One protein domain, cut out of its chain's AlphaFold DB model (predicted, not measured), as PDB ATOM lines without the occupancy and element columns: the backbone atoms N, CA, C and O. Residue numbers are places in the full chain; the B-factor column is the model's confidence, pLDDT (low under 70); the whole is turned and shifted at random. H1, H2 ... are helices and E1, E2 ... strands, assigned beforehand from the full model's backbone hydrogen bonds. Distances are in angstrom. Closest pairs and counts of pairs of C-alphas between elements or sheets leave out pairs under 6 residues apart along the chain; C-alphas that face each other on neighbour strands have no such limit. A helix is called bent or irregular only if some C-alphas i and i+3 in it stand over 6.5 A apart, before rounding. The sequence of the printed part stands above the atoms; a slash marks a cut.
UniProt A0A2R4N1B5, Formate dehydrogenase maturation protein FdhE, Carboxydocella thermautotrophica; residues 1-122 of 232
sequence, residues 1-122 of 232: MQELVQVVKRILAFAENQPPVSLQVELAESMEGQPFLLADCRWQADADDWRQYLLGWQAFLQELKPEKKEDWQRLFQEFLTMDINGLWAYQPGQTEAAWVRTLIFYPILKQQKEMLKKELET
ATOM      1  N   MET A   1      69.900 106.620 -10.454       79.56
ATOM      2  CA  MET A   1      68.582 106.546  -9.780       79.56
ATOM      3  C   MET A   1      67.484 106.037 -10.711       79.56
ATOM      4  O   MET A   1      66.923 104.995 -10.413       79.56
ATOM      5  N   GLN A   2      67.203 106.693 -11.847       84.94
ATOM      6  CA  GLN A   2      66.127 106.257 -12.759       84.94
ATOM      7  C   GLN A   2      66.302 104.819 -13.276       84.94
ATOM      8  O   GLN A   2      65.345 104.055 -13.255       84.94
ATOM      9  N   GLU A   3      67.520 104.428 -13.658       91.12
ATOM     10  CA  GLU A   3      67.816 103.051 -14.082       91.12
ATOM     11  C   GLU A   3      67.510 102.024 -12.979       91.12
ATOM     12  O   GLU A   3      66.811 101.044 -13.224       91.12
ATOM     13  N   LEU A   4      67.947 102.286 -11.740       92.12
ATOM     14  CA  LEU A   4      67.677 101.420 -10.588       92.12
ATOM     15  C   LEU A   4      66.172 101.253 -10.345       92.12
ATOM     16  O   LEU A   4      65.702 100.135 -10.157       92.12
ATOM     17  N   VAL A   5      65.403 102.343 -10.406       94.31
ATOM     18  CA  VAL A   5      63.940 102.288 -10.260       94.31
ATOM     19  C   VAL A   5      63.307 101.416 -11.350       94.31
ATOM     20  O   VAL A   5      62.408 100.633 -11.051       94.31
ATOM     21  N   GLN A   6      63.780 101.487 -12.600       95.19
ATOM     22  CA  GLN A   6      63.280 100.618 -13.675       95.19
ATOM     23  C   GLN A   6      63.628  99.144 -13.445       95.19
ATOM     24  O   GLN A   6      62.784  98.274 -13.655       95.19
ATOM     25  N   VAL A   7      64.837  98.857 -12.958       95.44
ATOM     26  CA  VAL A   7      65.240  97.498 -12.571       95.44
ATOM     27  C   VAL A   7      64.321  96.961 -11.469       95.44
ATOM     28  O   VAL A   7      63.775  95.870 -11.613       95.44
ATOM     29  N   VAL A   8      64.067  97.744 -10.416       96.31
ATOM     30  CA  VAL A   8      63.169  97.345  -9.320       96.31
ATOM     31  C   VAL A   8      61.736  97.127  -9.808       96.31
ATOM     32  O   VAL A   8      61.106  96.156  -9.399       96.31
ATOM     33  N   LYS A   9      61.225  97.957 -10.726       96.88
ATOM     34  CA  LYS A   9      59.900  97.745 -11.336       96.88
ATOM     35  C   LYS A   9      59.806  96.412 -12.074       96.88
ATOM     36  O   LYS A   9      58.810  95.713 -11.916       96.88
ATOM     37  N   ARG A  10      60.834  96.039 -12.845       97.56
ATOM     38  CA  ARG A  10      60.882  94.734 -13.531       97.56
ATOM     39  C   ARG A  10      60.900  93.577 -12.536       97.56
ATOM     40  O   ARG A  10      60.166  92.616 -12.726       97.56
ATOM     41  N   ILE A  11      61.702  93.687 -11.473       96.62
ATOM     42  CA  ILE A  11      61.766  92.675 -10.407       96.62
ATOM     43  C   ILE A  11      60.400  92.514  -9.735       96.62
ATOM     44  O   ILE A  11      59.928  91.392  -9.592       96.62
ATOM     45  N   LEU A  12      59.749  93.619  -9.362       95.19
ATOM     46  CA  LEU A  12      58.418  93.592  -8.755       95.19
ATOM     47  C   LEU A  12      57.387  92.948  -9.678       95.19
ATOM     48  O   LEU A  12      56.679  92.044  -9.250       95.19
ATOM     49  N   ALA A  13      57.355  93.351 -10.949       95.75
ATOM     50  CA  ALA A  13      56.440  92.776 -11.926       95.75
ATOM     51  C   ALA A  13      56.653  91.263 -12.096       95.75
ATOM     52  O   ALA A  13      55.683  90.517 -12.193       95.75
ATOM     53  N   PHE A  14      57.901  90.788 -12.103       96.19
ATOM     54  CA  PHE A  14      58.183  89.353 -12.149       96.19
ATOM     55  C   PHE A  14      57.715  88.640 -10.875       96.19
ATOM     56  O   PHE A  14      57.038  87.617 -10.958       96.19
ATOM     57  N   ALA A  15      58.032  89.203  -9.707       93.12
ATOM     58  CA  ALA A  15      57.698  88.637  -8.406       93.12
ATOM     59  C   ALA A  15      56.179  88.508  -8.195       93.12
ATOM     60  O   ALA A  15      55.709  87.501  -7.675       93.12
ATOM     61  N   GLU A  16      55.401  89.507  -8.621       88.81
ATOM     62  CA  GLU A  16      53.938  89.516  -8.480       88.81
ATOM     63  C   GLU A  16      53.219  88.529  -9.405       88.81
ATOM     64  O   GLU A  16      52.082  88.163  -9.123       88.81
ATOM     65  N   ASN A  17      53.880  88.081 -10.476       89.12
ATOM     66  CA  ASN A  17      53.345  87.098 -11.419       89.12
ATOM     67  C   ASN A  17      53.827  85.668 -11.146       89.12
ATOM     68  O   ASN A  17      53.522  84.766 -11.926       89.12
ATOM     69  N   GLN A  18      54.591  85.442 -10.074       83.94
ATOM     70  CA  GLN A  18      54.990  84.084  -9.734       83.94
ATOM     71  C   GLN A  18      53.782  83.276  -9.248       83.94
ATOM     72  O   GLN A  18      52.992  83.791  -8.448       83.94
ATOM     73  N   PRO A  19      53.628  82.013  -9.691       68.12
ATOM     74  CA  PRO A  19      52.595  81.152  -9.144       68.12
ATOM     75  C   PRO A  19      52.828  80.992  -7.635       68.12
ATOM     76  O   PRO A  19      53.985  80.920  -7.203       68.12
ATOM     77  N   PRO A  20      51.763  80.936  -6.817       61.75
ATOM     78  CA  PRO A  20      51.930  80.574  -5.423       61.75
ATOM     79  C   PRO A  20      52.548  79.179  -5.395       61.75
ATOM     80  O   PRO A  20      51.965  78.229  -5.918       61.75
ATOM     81  N   VAL A  21      53.736  79.051  -4.804       63.47
ATOM     82  CA  VAL A  21      54.222  77.732  -4.405       63.47
ATOM     83  C   VAL A  21      53.146  77.187  -3.467       63.47
ATOM     84  O   VAL A  21      52.721  77.898  -2.551       63.47
ATOM     85  N   SER A  22      52.627  75.989  -3.738       58.19
ATOM     86  CA  SER A  22      51.619  75.361  -2.880       58.19
ATOM     87  C   SER A  22      52.249  75.105  -1.517       58.19
ATOM     88  O   SER A  22      52.934  74.106  -1.333       58.19
ATOM     89  N   LEU A  23      52.073  76.048  -0.591       62.59
ATOM     90  CA  LEU A  23      52.726  76.037   0.709       62.59
ATOM     91  C   LEU A  23      51.707  75.741   1.795       62.59
ATOM     92  O   LEU A  23      50.846  76.569   2.099       62.59
ATOM     93  N   GLN A  24      51.848  74.573   2.415       61.06
ATOM     94  CA  GLN A  24      51.338  74.386   3.764       61.06
ATOM     95  C   GLN A  24      52.395  74.926   4.720       61.06
ATOM     96  O   GLN A  24      53.549  74.494   4.700       61.06
ATOM     97  N   VAL A  25      51.997  75.927   5.500       63.03
ATOM     98  CA  VAL A  25      52.817  76.480   6.571       63.03
ATOM     99  C   VAL A  25      52.266  75.939   7.872       63.03
ATOM    100  O   VAL A  25      51.186  76.331   8.312       63.03
ATOM    101  N   GLU A  26      53.005  75.016   8.473       65.38
ATOM    102  CA  GLU A  26      52.736  74.584   9.839       65.38
ATOM    103  C   GLU A  26      53.354  75.626  10.770       65.38
ATOM    104  O   GLU A  26      54.578  75.769  10.853       65.38
ATOM    105  N   LEU A  27      52.491  76.414  11.412       65.25
ATOM    106  CA  LEU A  27      52.888  77.302  12.500       65.25
ATOM    107  C   LEU A  27      53.071  76.472  13.772       65.25
ATOM    108  O   LEU A  27      52.397  75.458  13.958       65.25
ATOM    109  N   ALA A  28      53.943  76.928  14.668       61.56
ATOM    110  CA  ALA A  28      54.054  76.345  15.999       61.56
ATOM    111  C   ALA A  28      52.694  76.369  16.727       61.56
ATOM    112  O   ALA A  28      51.932  77.329  16.597       61.56
ATOM    113  N   GLU A  29      52.419  75.339  17.537       52.84
ATOM    114  CA  GLU A  29      51.162  75.181  18.297       52.84
ATOM    115  C   GLU A  29      50.856  76.376  19.224       52.84
ATOM    116  O   GLU A  29      49.700  76.609  19.577       52.84
ATOM    117  N   SER A  30      51.878  77.162  19.586       59.19
ATOM    118  CA  SER A  30      51.743  78.447  20.270       59.19
ATOM    119  C   SER A  30      52.663  79.505  19.657       59.19
ATOM    120  O   SER A  30      53.859  79.288  19.467       59.19
ATOM    121  N   MET A  31      52.096  80.688  19.397       60.75
ATOM    122  CA  MET A  31      52.822  81.881  18.934       60.75
ATOM    123  C   MET A  31      53.152  82.856  20.081       60.75
ATOM    124  O   MET A  31      53.601  83.990  19.857       60.75
ATOM    125  N   GLU A  32      52.878  82.442  21.319       58.16
ATOM    126  CA  GLU A  32      53.049  83.238  22.529       58.16
ATOM    127  C   GLU A  32      54.537  83.276  22.917       58.16
ATOM    128  O   GLU A  32      55.199  82.247  23.011       58.16
ATOM    129  N   GLY A  33      55.108  84.474  23.064       60.16
ATOM    130  CA  GLY A  33      56.546  84.650  23.334       60.16
ATOM    131  C   GLY A  33      57.484  84.469  22.128       60.16
ATOM    132  O   GLY A  33      58.667  84.788  22.241       60.16
ATOM    133  N   GLN A  34      56.979  84.042  20.965       64.69
ATOM    134  CA  GLN A  34      57.753  83.969  19.720       64.69
ATOM    135  C   GLN A  34      58.183  85.376  19.256       64.69
ATOM    136  O   GLN A  34      57.340  86.287  19.209       64.69
ATOM    137  N   PRO A  35      59.464  85.574  18.874       69.50
ATOM    138  CA  PRO A  35      59.973  86.885  18.475       69.50
ATOM    139  C   PRO A  35      59.332  87.393  17.171       69.50
ATOM    140  O   PRO A  35      59.213  88.604  16.986       69.50
ATOM    141  N   PHE A  36      58.896  86.488  16.287       82.19
ATOM    142  CA  PHE A  36      58.157  86.771  15.051       82.19
ATOM    143  C   PHE A  36      57.407  85.516  14.568       82.19
ATOM    144  O   PHE A  36      57.759  84.399  14.933       82.19
ATOM    145  N   LEU A  37      56.355  85.701  13.765       83.19
ATOM    146  CA  LEU A  37      55.351  84.674  13.455       83.19
ATOM    147  C   LEU A  37      55.883  83.486  12.635       83.19
ATOM    148  O   LEU A  37      55.386  82.375  12.782       83.19
ATOM    149  N   LEU A  38      56.881  83.711  11.780       84.81
ATOM    150  CA  LEU A  38      57.458  82.690  10.898       84.81
ATOM    151  C   LEU A  38      58.803  82.136  11.402       84.81
ATOM    152  O   LEU A  38      59.539  81.541  10.616       84.81
ATOM    153  N   ALA A  39      59.160  82.353  12.673       75.75
ATOM    154  CA  ALA A  39      60.439  81.885  13.218       75.75
ATOM    155  C   ALA A  39      60.586  80.360  13.140       75.75
ATOM    156  O   ALA A  39      61.572  79.881  12.588       75.75
ATOM    157  N   ASP A  40      59.561  79.631  13.582       71.50
ATOM    158  CA  ASP A  40      59.547  78.163  13.622       71.50
ATOM    159  C   ASP A  40      58.586  77.559  12.588       71.50
ATOM    160  O   ASP A  40      58.031  76.478  12.783       71.50
ATOM    161  N   CYS A  41      58.343  78.273  11.488       78.31
ATOM    162  CA  CYS A  41      57.467  77.758  10.449       78.31
ATOM    163  C   CYS A  41      58.163  76.664   9.632       78.31
ATOM    164  O   CYS A  41      59.333  76.791   9.253       78.31
ATOM    165  N   ARG A  42      57.423  75.594   9.330       79.69
ATOM    166  CA  ARG A  42      57.863  74.577   8.376       79.69
ATOM    167  C   ARG A  42      57.154  74.787   7.051       79.69
ATOM    168  O   ARG A  42      55.928  74.735   6.977       79.69
ATOM    169  N   TRP A  43      57.946  74.995   6.008       84.62
ATOM    170  CA  TRP A  43      57.464  75.130   4.644       84.62
ATOM    171  C   TRP A  43      57.354  73.748   4.004       84.62
ATOM    172  O   TRP A  43      58.331  72.992   3.974       84.62
ATOM    173  N   GLN A  44      56.179  73.421   3.475       82.56
ATOM    174  CA  GLN A  44      55.974  72.220   2.668       82.56
ATOM    175  C   GLN A  44      55.730  72.631   1.221       82.56
ATOM    176  O   GLN A  44      54.731  73.280   0.940       82.56
ATOM    177  N   ALA A  45      56.643  72.258   0.328       85.19
ATOM    178  CA  ALA A  45      56.530  72.463  -1.111       85.19
ATOM    179  C   ALA A  45      56.867  71.153  -1.830       85.19
ATOM    180  O   ALA A  45      57.735  70.408  -1.366       85.19
ATOM    181  N   ASP A  46      56.209  70.890  -2.958       89.31
ATOM    182  CA  ASP A  46      56.640  69.825  -3.860       89.31
ATOM    183  C   ASP A  46      58.052  70.126  -4.399       89.31
ATOM    184  O   ASP A  46      58.409  71.281  -4.654       89.31
ATOM    185  N   ALA A  47      58.881  69.087  -4.517       88.56
ATOM    186  CA  ALA A  47      60.287  69.248  -4.873       88.56
ATOM    187  C   ALA A  47      60.472  69.725  -6.321       88.56
ATOM    188  O   ALA A  47      61.364  70.538  -6.584       88.56
ATOM    189  N   ASP A  48      59.633  69.252  -7.245       90.06
ATOM    190  CA  ASP A  48      59.681  69.658  -8.646       90.06
ATOM    191  C   ASP A  48      59.142  71.083  -8.800       90.06
ATOM    192  O   ASP A  48      59.785  71.901  -9.463       90.06
ATOM    193  N   ASP A  49      58.049  71.427  -8.112       89.81
ATOM    194  CA  ASP A  49      57.519  72.797  -8.095       89.81
ATOM    195  C   ASP A  49      58.544  73.797  -7.537       89.81
ATOM    196  O   ASP A  49      58.798  74.843  -8.142       89.81
ATOM    197  N   TRP A  50      59.191  73.469  -6.411       91.38
ATOM    198  CA  TRP A  50      60.243  74.301  -5.819       91.38
ATOM    199  C   TRP A  50      61.424  74.488  -6.774       91.38
ATOM    200  O   TRP A  50      61.923  75.601  -6.965       91.38
ATOM    201  N   ARG A  51      61.849  73.405  -7.430       92.94
ATOM    202  CA  ARG A  51      62.924  73.449  -8.421       92.94
ATOM    203  C   ARG A  51      62.555  74.346  -9.603       92.94
ATOM    204  O   ARG A  51      63.371  75.179  -9.998       92.94
ATOM    205  N   GLN A  52      61.354  74.203 -10.163       92.25
ATOM    206  CA  GLN A  52      60.891  75.036 -11.279       92.25
ATOM    207  C   GLN A  52      60.777  76.509 -10.881       92.25
ATOM    208  O   GLN A  52      61.190  77.383 -11.644       92.25
ATOM    209  N   TYR A  53      60.305  76.788  -9.665       93.69
ATOM    210  CA  TYR A  53      60.254  78.138  -9.112       93.69
ATOM    211  C   TYR A  53      61.642  78.799  -9.079       93.69
ATOM    212  O   TYR A  53      61.821  79.915  -9.575       93.69
ATOM    213  N   LEU A  54      62.656  78.091  -8.568       95.00
ATOM    214  CA  LEU A  54      64.037  78.583  -8.556       95.00
ATOM    215  C   LEU A  54      64.601  78.784  -9.971       95.00
ATOM    216  O   LEU A  54      65.262  79.792 -10.225       95.00
ATOM    217  N   LEU A  55      64.325  77.871 -10.907       95.25
ATOM    218  CA  LEU A  55      64.762  78.002 -12.303       95.25
ATOM    219  C   LEU A  55      64.127  79.216 -13.002       95.25
ATOM    220  O   LEU A  55      64.803  79.893 -13.779       95.25
ATOM    221  N   GLY A  56      62.867  79.535 -12.695       95.19
ATOM    222  CA  GLY A  56      62.204  80.746 -13.180       95.19
ATOM    223  C   GLY A  56      62.923  82.016 -12.721       95.19
ATOM    224  O   GLY A  56      63.260  82.874 -13.541       95.19
ATOM    225  N   TRP A  57      63.237  82.105 -11.425       96.44
ATOM    226  CA  TRP A  57      64.029  83.206 -10.867       96.44
ATOM    227  C   TRP A  57      65.426  83.303 -11.484       96.44
ATOM    228  O   TRP A  57      65.880  84.403 -11.806       96.44
ATOM    229  N   GLN A  58      66.096  82.168 -11.695       96.75
ATOM    230  CA  GLN A  58      67.403  82.124 -12.343       96.75
ATOM    231  C   GLN A  58      67.348  82.716 -13.755       96.75
ATOM    232  O   GLN A  58      68.158  83.581 -14.093       96.75
ATOM    233  N   ALA A  59      66.398  82.257 -14.577       96.50
ATOM    234  CA  ALA A  59      66.240  82.715 -15.954       96.50
ATOM    235  C   ALA A  59      65.960  84.223 -16.008       96.50
ATOM    236  O   ALA A  59      66.613  84.949 -16.761       96.50
ATOM    237  N   PHE A  60      65.061  84.708 -15.147       97.12
ATOM    238  CA  PHE A  60      64.743  86.128 -15.048       97.12
ATOM    239  C   PHE A  60      65.960  86.978 -14.662       97.12
ATOM    240  O   PHE A  60      66.229  87.989 -15.308       97.12
ATOM    241  N   LEU A  61      66.731  86.581 -13.645       96.25
ATOM    242  CA  LEU A  61      67.899  87.355 -13.208       96.25
ATOM    243  C   LEU A  61      69.020  87.371 -14.256       96.25
ATOM    244  O   LEU A  61      69.700  88.390 -14.407       96.25
ATOM    245  N   GLN A  62      69.181  86.289 -15.024       95.62
ATOM    246  CA  GLN A  62      70.102  86.235 -16.164       95.62
ATOM    247  C   GLN A  62      69.678  87.154 -17.310       95.62
ATOM    248  O   GLN A  62      70.537  87.770 -17.932       95.62
ATOM    249  N   GLU A  63      68.381  87.277 -17.585       96.56
ATOM    250  CA  GLU A  63      67.872  88.237 -18.569       96.56
ATOM    251  C   GLU A  63      67.995  89.683 -18.064       96.56
ATOM    252  O   GLU A  63      68.353  90.593 -18.812       96.56
ATOM    253  N   LEU A  64      67.705  89.906 -16.780       95.38
ATOM    254  CA  LEU A  64      67.749  91.224 -16.153       95.38
ATOM    255  C   LEU A  64      69.171  91.795 -16.131       95.38
ATOM    256  O   LEU A  64      69.348  93.000 -16.328       95.38
ATOM    257  N   LYS A  65      70.161  90.937 -15.862       94.44
ATOM    258  CA  LYS A  65      71.580  91.283 -15.727       94.44
ATOM    259  C   LYS A  65      72.469  90.252 -16.439       94.44
ATOM    260  O   LYS A  65      73.113  89.439 -15.765       94.44
ATOM    261  N   PRO A  66      72.521  90.268 -17.787       95.19
ATOM    262  CA  PRO A  66      73.288  89.299 -18.573       95.19
ATOM    263  C   PRO A  66      74.783  89.303 -18.254       95.19
ATOM    264  O   PRO A  66      75.435  88.265 -18.339       95.19
ATOM    265  N   GLU A  67      75.323  90.450 -17.836       95.75
ATOM    266  CA  GLU A  67      76.719  90.608 -17.437       95.75
ATOM    267  C   GLU A  67      77.099  89.786 -16.192       95.75
ATOM    268  O   GLU A  67      78.277  89.521 -15.985       95.75
ATOM    269  N   LYS A  68      76.115  89.342 -15.392       94.25
ATOM    270  CA  LYS A  68      76.297  88.493 -14.199       94.25
ATOM    271  C   LYS A  68      75.835  87.052 -14.399       94.25
ATOM    272  O   LYS A  68      75.628  86.317 -13.436       94.25
ATOM    273  N   LYS A  69      75.638  86.620 -15.647       93.38
ATOM    274  CA  LYS A  69      75.054  85.309 -15.956       93.38
ATOM    275  C   LYS A  69      75.776  84.146 -15.265       93.38
ATOM    276  O   LYS A  69      75.101  83.276 -14.724       93.38
ATOM    277  N   GLU A  70      77.108  84.130 -15.269       94.38
ATOM    278  CA  GLU A  70      77.905  83.066 -14.636       94.38
ATOM    279  C   GLU A  70      77.780  83.073 -13.106       94.38
ATOM    280  O   GLU A  70      77.633  82.012 -12.496       94.38
ATOM    281  N   ASP A  71      77.750  84.258 -12.490       93.50
ATOM    282  CA  ASP A  71      77.545  84.410 -11.045       93.50
ATOM    283  C   ASP A  71      76.154  83.910 -10.637       93.50
ATOM    284  O   ASP A  71      76.020  83.129  -9.693       93.50
ATOM    285  N   TRP A  72      75.117  84.258 -11.409       94.69
ATOM    286  CA  TRP A  72      73.765  83.731 -11.213       94.69
ATOM    287  C   TRP A  72      73.691  82.224 -11.426       94.69
ATOM    288  O   TRP A  72      72.997  81.539 -10.682       94.69
ATOM    289  N   GLN A  73      74.402  81.669 -12.409       94.12
ATOM    290  CA  GLN A  73      74.466  80.218 -12.581       94.12
ATOM    291  C   GLN A  73      75.056  79.531 -11.355       94.12
ATOM    292  O   GLN A  73      74.458  78.578 -10.863       94.12
ATOM    293  N   ARG A  74      76.178  80.036 -10.837       94.44
ATOM    294  CA  ARG A  74      76.834  79.474  -9.654       94.44
ATOM    295  C   ARG A  74      75.944  79.560  -8.415       94.44
ATOM    296  O   ARG A  74      75.768  78.560  -7.727       94.44
ATOM    297  N   LEU A  75      75.347  80.724  -8.167       94.06
ATOM    298  CA  LEU A  75      74.472  80.941  -7.016       94.06
ATOM    299  C   LEU A  75      73.234  80.035  -7.058       94.06
ATOM    300  O   LEU A  75      72.889  79.400  -6.068       94.06
ATOM    301  N   PHE A  76      72.570  79.935  -8.212       96.00
ATOM    302  CA  PHE A  76      71.388  79.082  -8.325       96.00
ATOM    303  C   PHE A  76      71.734  77.596  -8.319       96.00
ATOM    304  O   PHE A  76      70.927  76.812  -7.837       96.00
ATOM    305  N   GLN A  77      72.921  77.187  -8.777       94.88
ATOM    306  CA  GLN A  77      73.384  75.812  -8.574       94.88
ATOM    307  C   GLN A  77      73.468  75.460  -7.089       94.88
ATOM    308  O   GLN A  77      73.038  74.372  -6.729       94.88
ATOM    309  N   GLU A  78      73.941  76.373  -6.235       92.94
ATOM    310  CA  GLU A  78      73.922  76.193  -4.778       92.94
ATOM    311  C   GLU A  78      72.477  76.115  -4.254       92.94
ATOM    312  O   GLU A  78      72.110  75.147  -3.590       92.94
ATOM    313  N   PHE A  79      71.617  77.073  -4.615       94.81
ATOM    314  CA  PHE A  79      70.222  77.098  -4.144       94.81
ATOM    315  C   PHE A  79      69.412  75.871  -4.573       94.81
ATOM    316  O   PHE A  79      68.603  75.374  -3.799       94.81
ATOM    317  N   LEU A  80      69.653  75.342  -5.773       94.88
ATOM    318  CA  LEU A  80      68.986  74.144  -6.292       94.88
ATOM    319  C   LEU A  80      69.373  72.856  -5.546       94.88
ATOM    320  O   LEU A  80      68.732  71.828  -5.760       94.88
ATOM    321  N   THR A  81      70.406  72.888  -4.697       93.69
ATOM    322  CA  THR A  81      70.731  71.776  -3.787       93.69
ATOM    323  C   THR A  81      69.959  71.830  -2.467       93.69
ATOM    324  O   THR A  81      69.987  70.861  -1.711       93.69
ATOM    325  N   MET A  82      69.272  72.943  -2.186       92.88
ATOM    326  CA  MET A  82      68.528  73.171  -0.950       92.88
ATOM    327  C   MET A  82      67.029  72.951  -1.168       92.88
ATOM    328  O   MET A  82      66.462  73.349  -2.189       92.88
ATOM    329  N   ASP A  83      66.363  72.380  -0.166       91.31
ATOM    330  CA  ASP A  83      64.912  72.488  -0.068       91.31
ATOM    331  C   ASP A  83      64.510  73.902   0.397       91.31
ATOM    332  O   ASP A  83      65.345  74.746   0.750       91.31
ATOM    333  N   ILE A  84      63.207  74.183   0.388       90.06
ATOM    334  CA  ILE A  84      62.689  75.498   0.776       90.06
ATOM    335  C   ILE A  84      63.057  75.876   2.221       90.06
ATOM    336  O   ILE A  84      63.359  77.038   2.491       90.06
ATOM    337  N   ASN A  85      63.094  74.912   3.146       88.94
ATOM    338  CA  ASN A  85      63.451  75.167   4.542       88.94
ATOM    339  C   ASN A  85      64.944  75.492   4.683       88.94
ATOM    340  O   ASN A  85      65.307  76.423   5.401       88.94
ATOM    341  N   GLY A  86      65.802  74.780   3.950       90.56
ATOM    342  CA  GLY A  86      67.232  75.044   3.868       90.56
ATOM    343  C   GLY A  86      67.518  76.444   3.338       90.56
ATOM    344  O   GLY A  86      68.275  77.188   3.962       90.56
ATOM    345  N   LEU A  87      66.850  76.859   2.254       90.44
ATOM    346  CA  LEU A  87      67.023  78.213   1.719       90.44
ATOM    347  C   LEU A  87      66.404  79.293   2.628       90.44
ATOM    348  O   LEU A  87      66.910  80.413   2.695       90.44
ATOM    349  N   TRP A  88      65.330  78.981   3.359       87.44
ATOM    350  CA  TRP A  88      64.746  79.892   4.347       87.44
ATOM    351  C   TRP A  88      65.721  80.171   5.496       87.44
ATOM    352  O   TRP A  88      65.976  81.338   5.821       87.44
ATOM    353  N   ALA A  89      66.302  79.102   6.047       85.19
ATOM    354  CA  ALA A  89      67.277  79.134   7.131       85.19
ATOM    355  C   ALA A  89      68.657  79.644   6.692       85.19
ATOM    356  O   ALA A  89      69.453  80.051   7.540       85.19
ATOM    357  N   TYR A  90      68.942  79.648   5.388       80.88
ATOM    358  CA  TYR A  90      70.182  80.172   4.835       80.88
ATOM    359  C   TYR A  90      70.381  81.628   5.279       80.88
ATOM    360  O   TYR A  90      69.563  82.507   4.989       80.88
ATOM    361  N   GLN A  91      71.478  81.872   5.998       68.62
ATOM    362  CA  GLN A  91      71.919  83.192   6.455       68.62
ATOM    363  C   GLN A  91      73.097  83.643   5.587       68.62
ATOM    364  O   GLN A  91      74.256  83.522   5.994       68.62
ATOM    365  N   PRO A  92      72.841  84.141   4.370       58.66
ATOM    366  CA  PRO A  92      73.881  84.819   3.625       58.66
ATOM    367  C   PRO A  92      74.283  86.053   4.433       58.66
ATOM    368  O   PRO A  92      73.425  86.752   4.977       58.66
ATOM    369  N   GLY A  93      75.583  86.334   4.529       65.44
ATOM    370  CA  GLY A  93      76.051  87.631   5.023       65.44
ATOM    371  C   GLY A  93      75.509  88.787   4.165       65.44
ATOM    372  O   GLY A  93      74.586  88.626   3.370       65.44
ATOM    373  N   GLN A  94      76.103  89.978   4.247       62.16
ATOM    374  CA  GLN A  94      75.743  91.073   3.332       62.16
ATOM    375  C   GLN A  94      76.285  90.816   1.908       62.16
ATOM    376  O   GLN A  94      77.227  91.461   1.462       62.16
ATOM    377  N   THR A  95      75.714  89.830   1.213       81.25
ATOM    378  CA  THR A  95      76.118  89.347  -0.115       81.25
ATOM    379  C   THR A  95      74.939  89.377  -1.090       81.25
ATOM    380  O   THR A  95      73.783  89.558  -0.703       81.25
ATOM    381  N   GLU A  96      75.205  89.177  -2.381       84.19
ATOM    382  CA  GLU A  96      74.162  89.087  -3.417       84.19
ATOM    383  C   GLU A  96      73.158  87.963  -3.140       84.19
ATOM    384  O   GLU A  96      71.964  88.122  -3.387       84.19
ATOM    385  N   ALA A  97      73.621  86.869  -2.534       87.38
ATOM    386  CA  ALA A  97      72.781  85.749  -2.136       87.38
ATOM    387  C   ALA A  97      71.671  86.166  -1.152       87.38
ATOM    388  O   ALA A  97      70.557  85.650  -1.234       87.38
ATOM    389  N   ALA A  98      71.924  87.146  -0.272       86.31
ATOM    390  CA  ALA A  98      70.920  87.678   0.656       86.31
ATOM    391  C   ALA A  98      69.779  88.398  -0.050       86.31
ATOM    392  O   ALA A  98      68.603  88.199   0.278       86.31
ATOM    393  N   TRP A  99      70.125  89.208  -1.047       87.94
ATOM    394  CA  TRP A  99      69.143  89.919  -1.848       87.94
ATOM    395  C   TRP A  99      68.351  88.958  -2.721       87.94
ATOM    396  O   TRP A  99      67.126  88.992  -2.676       87.94
ATOM    397  N   VAL A 100      69.017  88.044  -3.432       92.50
ATOM    398  CA  VAL A 100      68.334  87.052  -4.277       92.50
ATOM    399  C   VAL A 100      67.394  86.179  -3.444       92.50
ATOM    400  O   VAL A 100      66.237  86.013  -3.819       92.50
ATOM    401  N   ARG A 101      67.823  85.709  -2.268       91.19
ATOM    402  CA  ARG A 101      66.947  84.995  -1.326       91.19
ATOM    403  C   ARG A 101      65.730  85.837  -0.932       91.19
ATOM    404  O   ARG A 101      64.614  85.329  -0.921       91.19
ATOM    405  N   THR A 102      65.918  87.125  -0.644       90.62
ATOM    406  CA  THR A 102      64.803  88.033  -0.322       90.62
ATOM    407  C   THR A 102      63.801  88.138  -1.474       90.62
ATOM    408  O   THR A 102      62.597  88.099  -1.232       90.62
ATOM    409  N   LEU A 103      64.280  88.219  -2.720       92.81
ATOM    410  CA  LEU A 103      63.420  88.242  -3.906       92.81
ATOM    411  C   LEU A 103      62.628  86.938  -4.056       92.81
ATOM    412  O   LEU A 103      61.412  86.980  -4.219       92.81
ATOM    413  N   ILE A 104      63.309  85.796  -3.921       92.94
ATOM    414  CA  ILE A 104      62.719  84.454  -4.007       92.94
ATOM    415  C   ILE A 104      61.612  84.274  -2.962       92.94
ATOM    416  O   ILE A 104      60.553  83.739  -3.282       92.94
ATOM    417  N   PHE A 105      61.814  84.731  -1.724       91.81
ATOM    418  CA  PHE A 105      60.820  84.566  -0.660       91.81
ATOM    419  C   PHE A 105      59.724  85.633  -0.647       91.81
ATOM    420  O   PHE A 105      58.696  85.413  -0.014       91.81
ATOM    421  N   TYR A 106      59.882  86.772  -1.322       92.81
ATOM    422  CA  TYR A 106      58.890  87.848  -1.255       92.81
ATOM    423  C   TYR A 106      57.462  87.414  -1.651       92.81
ATOM    424  O   TYR A 106      56.553  87.684  -0.860       92.81
ATOM    425  N   PRO A 107      57.215  86.720  -2.786       91.31
ATOM    426  CA  PRO A 107      55.858  86.299  -3.157       91.31
ATOM    427  C   PRO A 107      55.235  85.363  -2.113       91.31
ATOM    428  O   PRO A 107      54.073  85.513  -1.741       91.31
ATOM    429  N   ILE A 108      56.055  84.459  -1.573       89.25
ATOM    430  CA  ILE A 108      55.687  83.506  -0.524       89.25
ATOM    431  C   ILE A 108      55.306  84.245   0.768       89.25
ATOM    432  O   ILE A 108      54.232  84.036   1.331       89.25
ATOM    433  N   LEU A 109      56.158  85.161   1.226       90.12
ATOM    434  CA  LEU A 109      55.927  85.937   2.444       90.12
ATOM    435  C   LEU A 109      54.741  86.895   2.305       90.12
ATOM    436  O   LEU A 109      54.038  87.132   3.286       90.12
ATOM    437  N   LYS A 110      54.496  87.430   1.103       90.06
ATOM    438  CA  LYS A 110      53.317  88.250   0.795       90.06
ATOM    439  C   LYS A 110      52.033  87.443   0.988       90.06
ATOM    440  O   LYS A 110      51.110  87.940   1.621       90.06
ATOM    441  N   GLN A 111      51.993  86.194   0.522       87.56
ATOM    442  CA  GLN A 111      50.854  85.302   0.756       87.56
ATOM    443  C   GLN A 111      50.644  85.031   2.255       87.56
ATOM    444  O   GLN A 111      49.527  85.164   2.753       87.56
ATOM    445  N   GLN A 112      51.717  84.726   2.994       87.75
ATOM    446  CA  GLN A 112      51.625  84.460   4.438       87.75
ATOM    447  C   GLN A 112      51.189  85.683   5.247       87.75
ATOM    448  O   GLN A 112      50.427  85.556   6.202       87.75
ATOM    449  N   LYS A 113      51.626  86.881   4.849       90.31
ATOM    450  CA  LYS A 113      51.187  88.142   5.456       90.31
ATOM    451  C   LYS A 113      49.665  88.295   5.407       90.31
ATOM    452  O   LYS A 113      49.078  88.719   6.398       90.31
ATOM    453  N   GLU A 114      49.036  87.955   4.281       88.94
ATOM    454  CA  GLU A 114      47.577  88.042   4.145       88.94
ATOM    455  C   GLU A 114      46.855  86.992   4.998       88.94
ATOM    456  O   GLU A 114      45.821  87.294   5.594       88.94
ATOM    457  N   MET A 115      47.422  85.788   5.125       86.25
ATOM    458  CA  MET A 115      46.871  84.733   5.985       86.25
ATOM    459  C   MET A 115      46.951  85.085   7.477       86.25
ATOM    460  O   MET A 115      46.011  84.805   8.214       86.25
ATOM    461  N   LEU A 116      48.039  85.736   7.903       88.31
ATOM    462  CA  LEU A 116      48.342  86.064   9.305       88.31
ATOM    463  C   LEU A 116      47.991  87.504   9.694       88.31
ATOM    464  O   LEU A 116      48.543  88.078  10.638       88.31
ATOM    465  N   LYS A 117      47.107  88.142   8.925       89.94
ATOM    466  CA  LYS A 117      46.807  89.564   9.086       89.94
ATOM    467  C   LYS A 117      46.284  89.898  10.487       89.94
ATOM    468  O   LYS A 117      46.677  90.917  11.046       89.94
ATOM    469  N   LYS A 118      45.435  89.041  11.061       88.81
ATOM    470  CA  LYS A 118      44.827  89.264  12.384       88.81
ATOM    471  C   LYS A 118      45.860  89.183  13.505       88.81
ATOM    472  O   LYS A 118      45.856  89.995  14.422       88.81
ATOM    473  N   GLU A 119      46.769  88.227  13.413       87.94
ATOM    474  CA  GLU A 119      47.857  88.024  14.360       87.94
ATOM    475  C   GLU A 119      48.812  89.225  14.329       87.94
ATOM    476  O   GLU A 119      49.237  89.721  15.377       87.94
ATOM    477  N   LEU A 120      49.095  89.746  13.129       89.00
ATOM    478  CA  LEU A 120      49.951  90.914  12.922       89.00
ATOM    479  C   LEU A 120      49.395  92.208  13.530       89.00
ATOM    480  O   LEU A 120      50.186  93.008  14.024       89.00
ATOM    481  N   GLU A 121      48.074  92.412  13.551       87.38
ATOM    482  CA  GLU A 121      47.446  93.627  14.109       87.38
ATOM    483  C   GLU A 121      47.817  93.864  15.584       87.38
ATOM    484  O   GLU A 121      47.879  95.004  16.048       87.38
ATOM    485  N   THR A 122      48.126  92.793  16.317       86.00
ATOM    486  CA  THR A 122      48.487  92.855  17.742       86.00
ATOM    487  C   THR A 122      49.990  92.985  18.006       86.00
ATOM    488  O   THR A 122      50.401  93.235  19.141       86.00
TER     489      THR A 122
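Overview. This is residues 1 to 122 of the 232 residues of the protein "Formate dehydrogenase maturation protein FdhE" of Carboxydocella thermautotrophica (UniProt A0A2R4N1B5). A helical hairpin, H2 and H3, makes one side of the domain, and the first arm of the bent helix H5 lies near the middle, close to H1, H2, H3 and H4. From there the second arm of H5 leads away to the short H6, while a small hairpin of two strands, E1 and E2, with the long loop of residues 27 to 41 lies at the end far from the turn between H2 and H3; residues 1 to 6, of which 2 to 6 belong to H1, stick out. The printed part has 122 residues, with six named helices and two named strands in the order H1 E1 E2 H2 H3 H4 H5 H6. It is mostly helix, and the sheet E1 - E2 is antiparallel. The whole is compact, with a radius of gyration of the C-alphas of 15.5 A and spans of 47 by 34 by 28 A.

Arrangement. E1, residues 24 to 26, and E2, residues 42 to 44, form an antiparallel hairpin at 160 degrees; N 44 and O 24 are 3.1 A apart and N 42 and O 26 3.2 A, within hydrogen-bond range. The closest C-alphas of E2 and H4, residues 84 to 89, are those of Trp 43 and Asn 85, 6.0 A apart. H2, residues 47 to 64, touches H3, residues 66 to 79, with residues 54 to 62 alone, closest at C-alphas Gln 62 and Lys 69, 5.0 A; this helical hairpin has a shallow tilt of 18 degrees, opposite ways. H3 is irregular, with C-alphas 67 and 70 8.1 A apart. H5, residues 96 to 115, was assigned as one helix by its hydrogen bonds but is bent, with C-alphas 104 and 107 7.2 A apart; its arms H5a, residues 96 to 104, and H5b, residues 107 to 115, stand at a steep tilt of 49 degrees. H5a and H2 are close but not clearly touching, the closest C-alphas being those of Trp 57 and Ile 104, 7.1 A. H1, residues 2 to 16, is close to H5b but not clearly touching, closest at C-alphas Ala 15 and Pro 107, 6.0 A. H6, residues 117 to 121, and H5b meet only through their link. Every O i to N i+4 pair is within hydrogen-bond range in H1, H2, H4, H5a, H5b and H6, and 8 of 10 in H3.

Along the chain. H1 begins at C-alpha 2 (66.127, 106.257, -12.759) and is 21.1 A long. H2 measures 25.8 A and H3 19.1 A. H5a is 12.4 A and H5b 12.9 A. H6 ends at C-alpha 121 (47.446, 93.627, 14.109).

Size, cuts and confidence. The C-alphas farthest apart are those of Glu 32 and Glu 67, 47.0 A. The printed part has no cut, and the link from E1 to E2 is long, with 15 residues. Mean pLDDT of the printed part is 85.7; residues 19 to 35 and 91 to 94 are under 70.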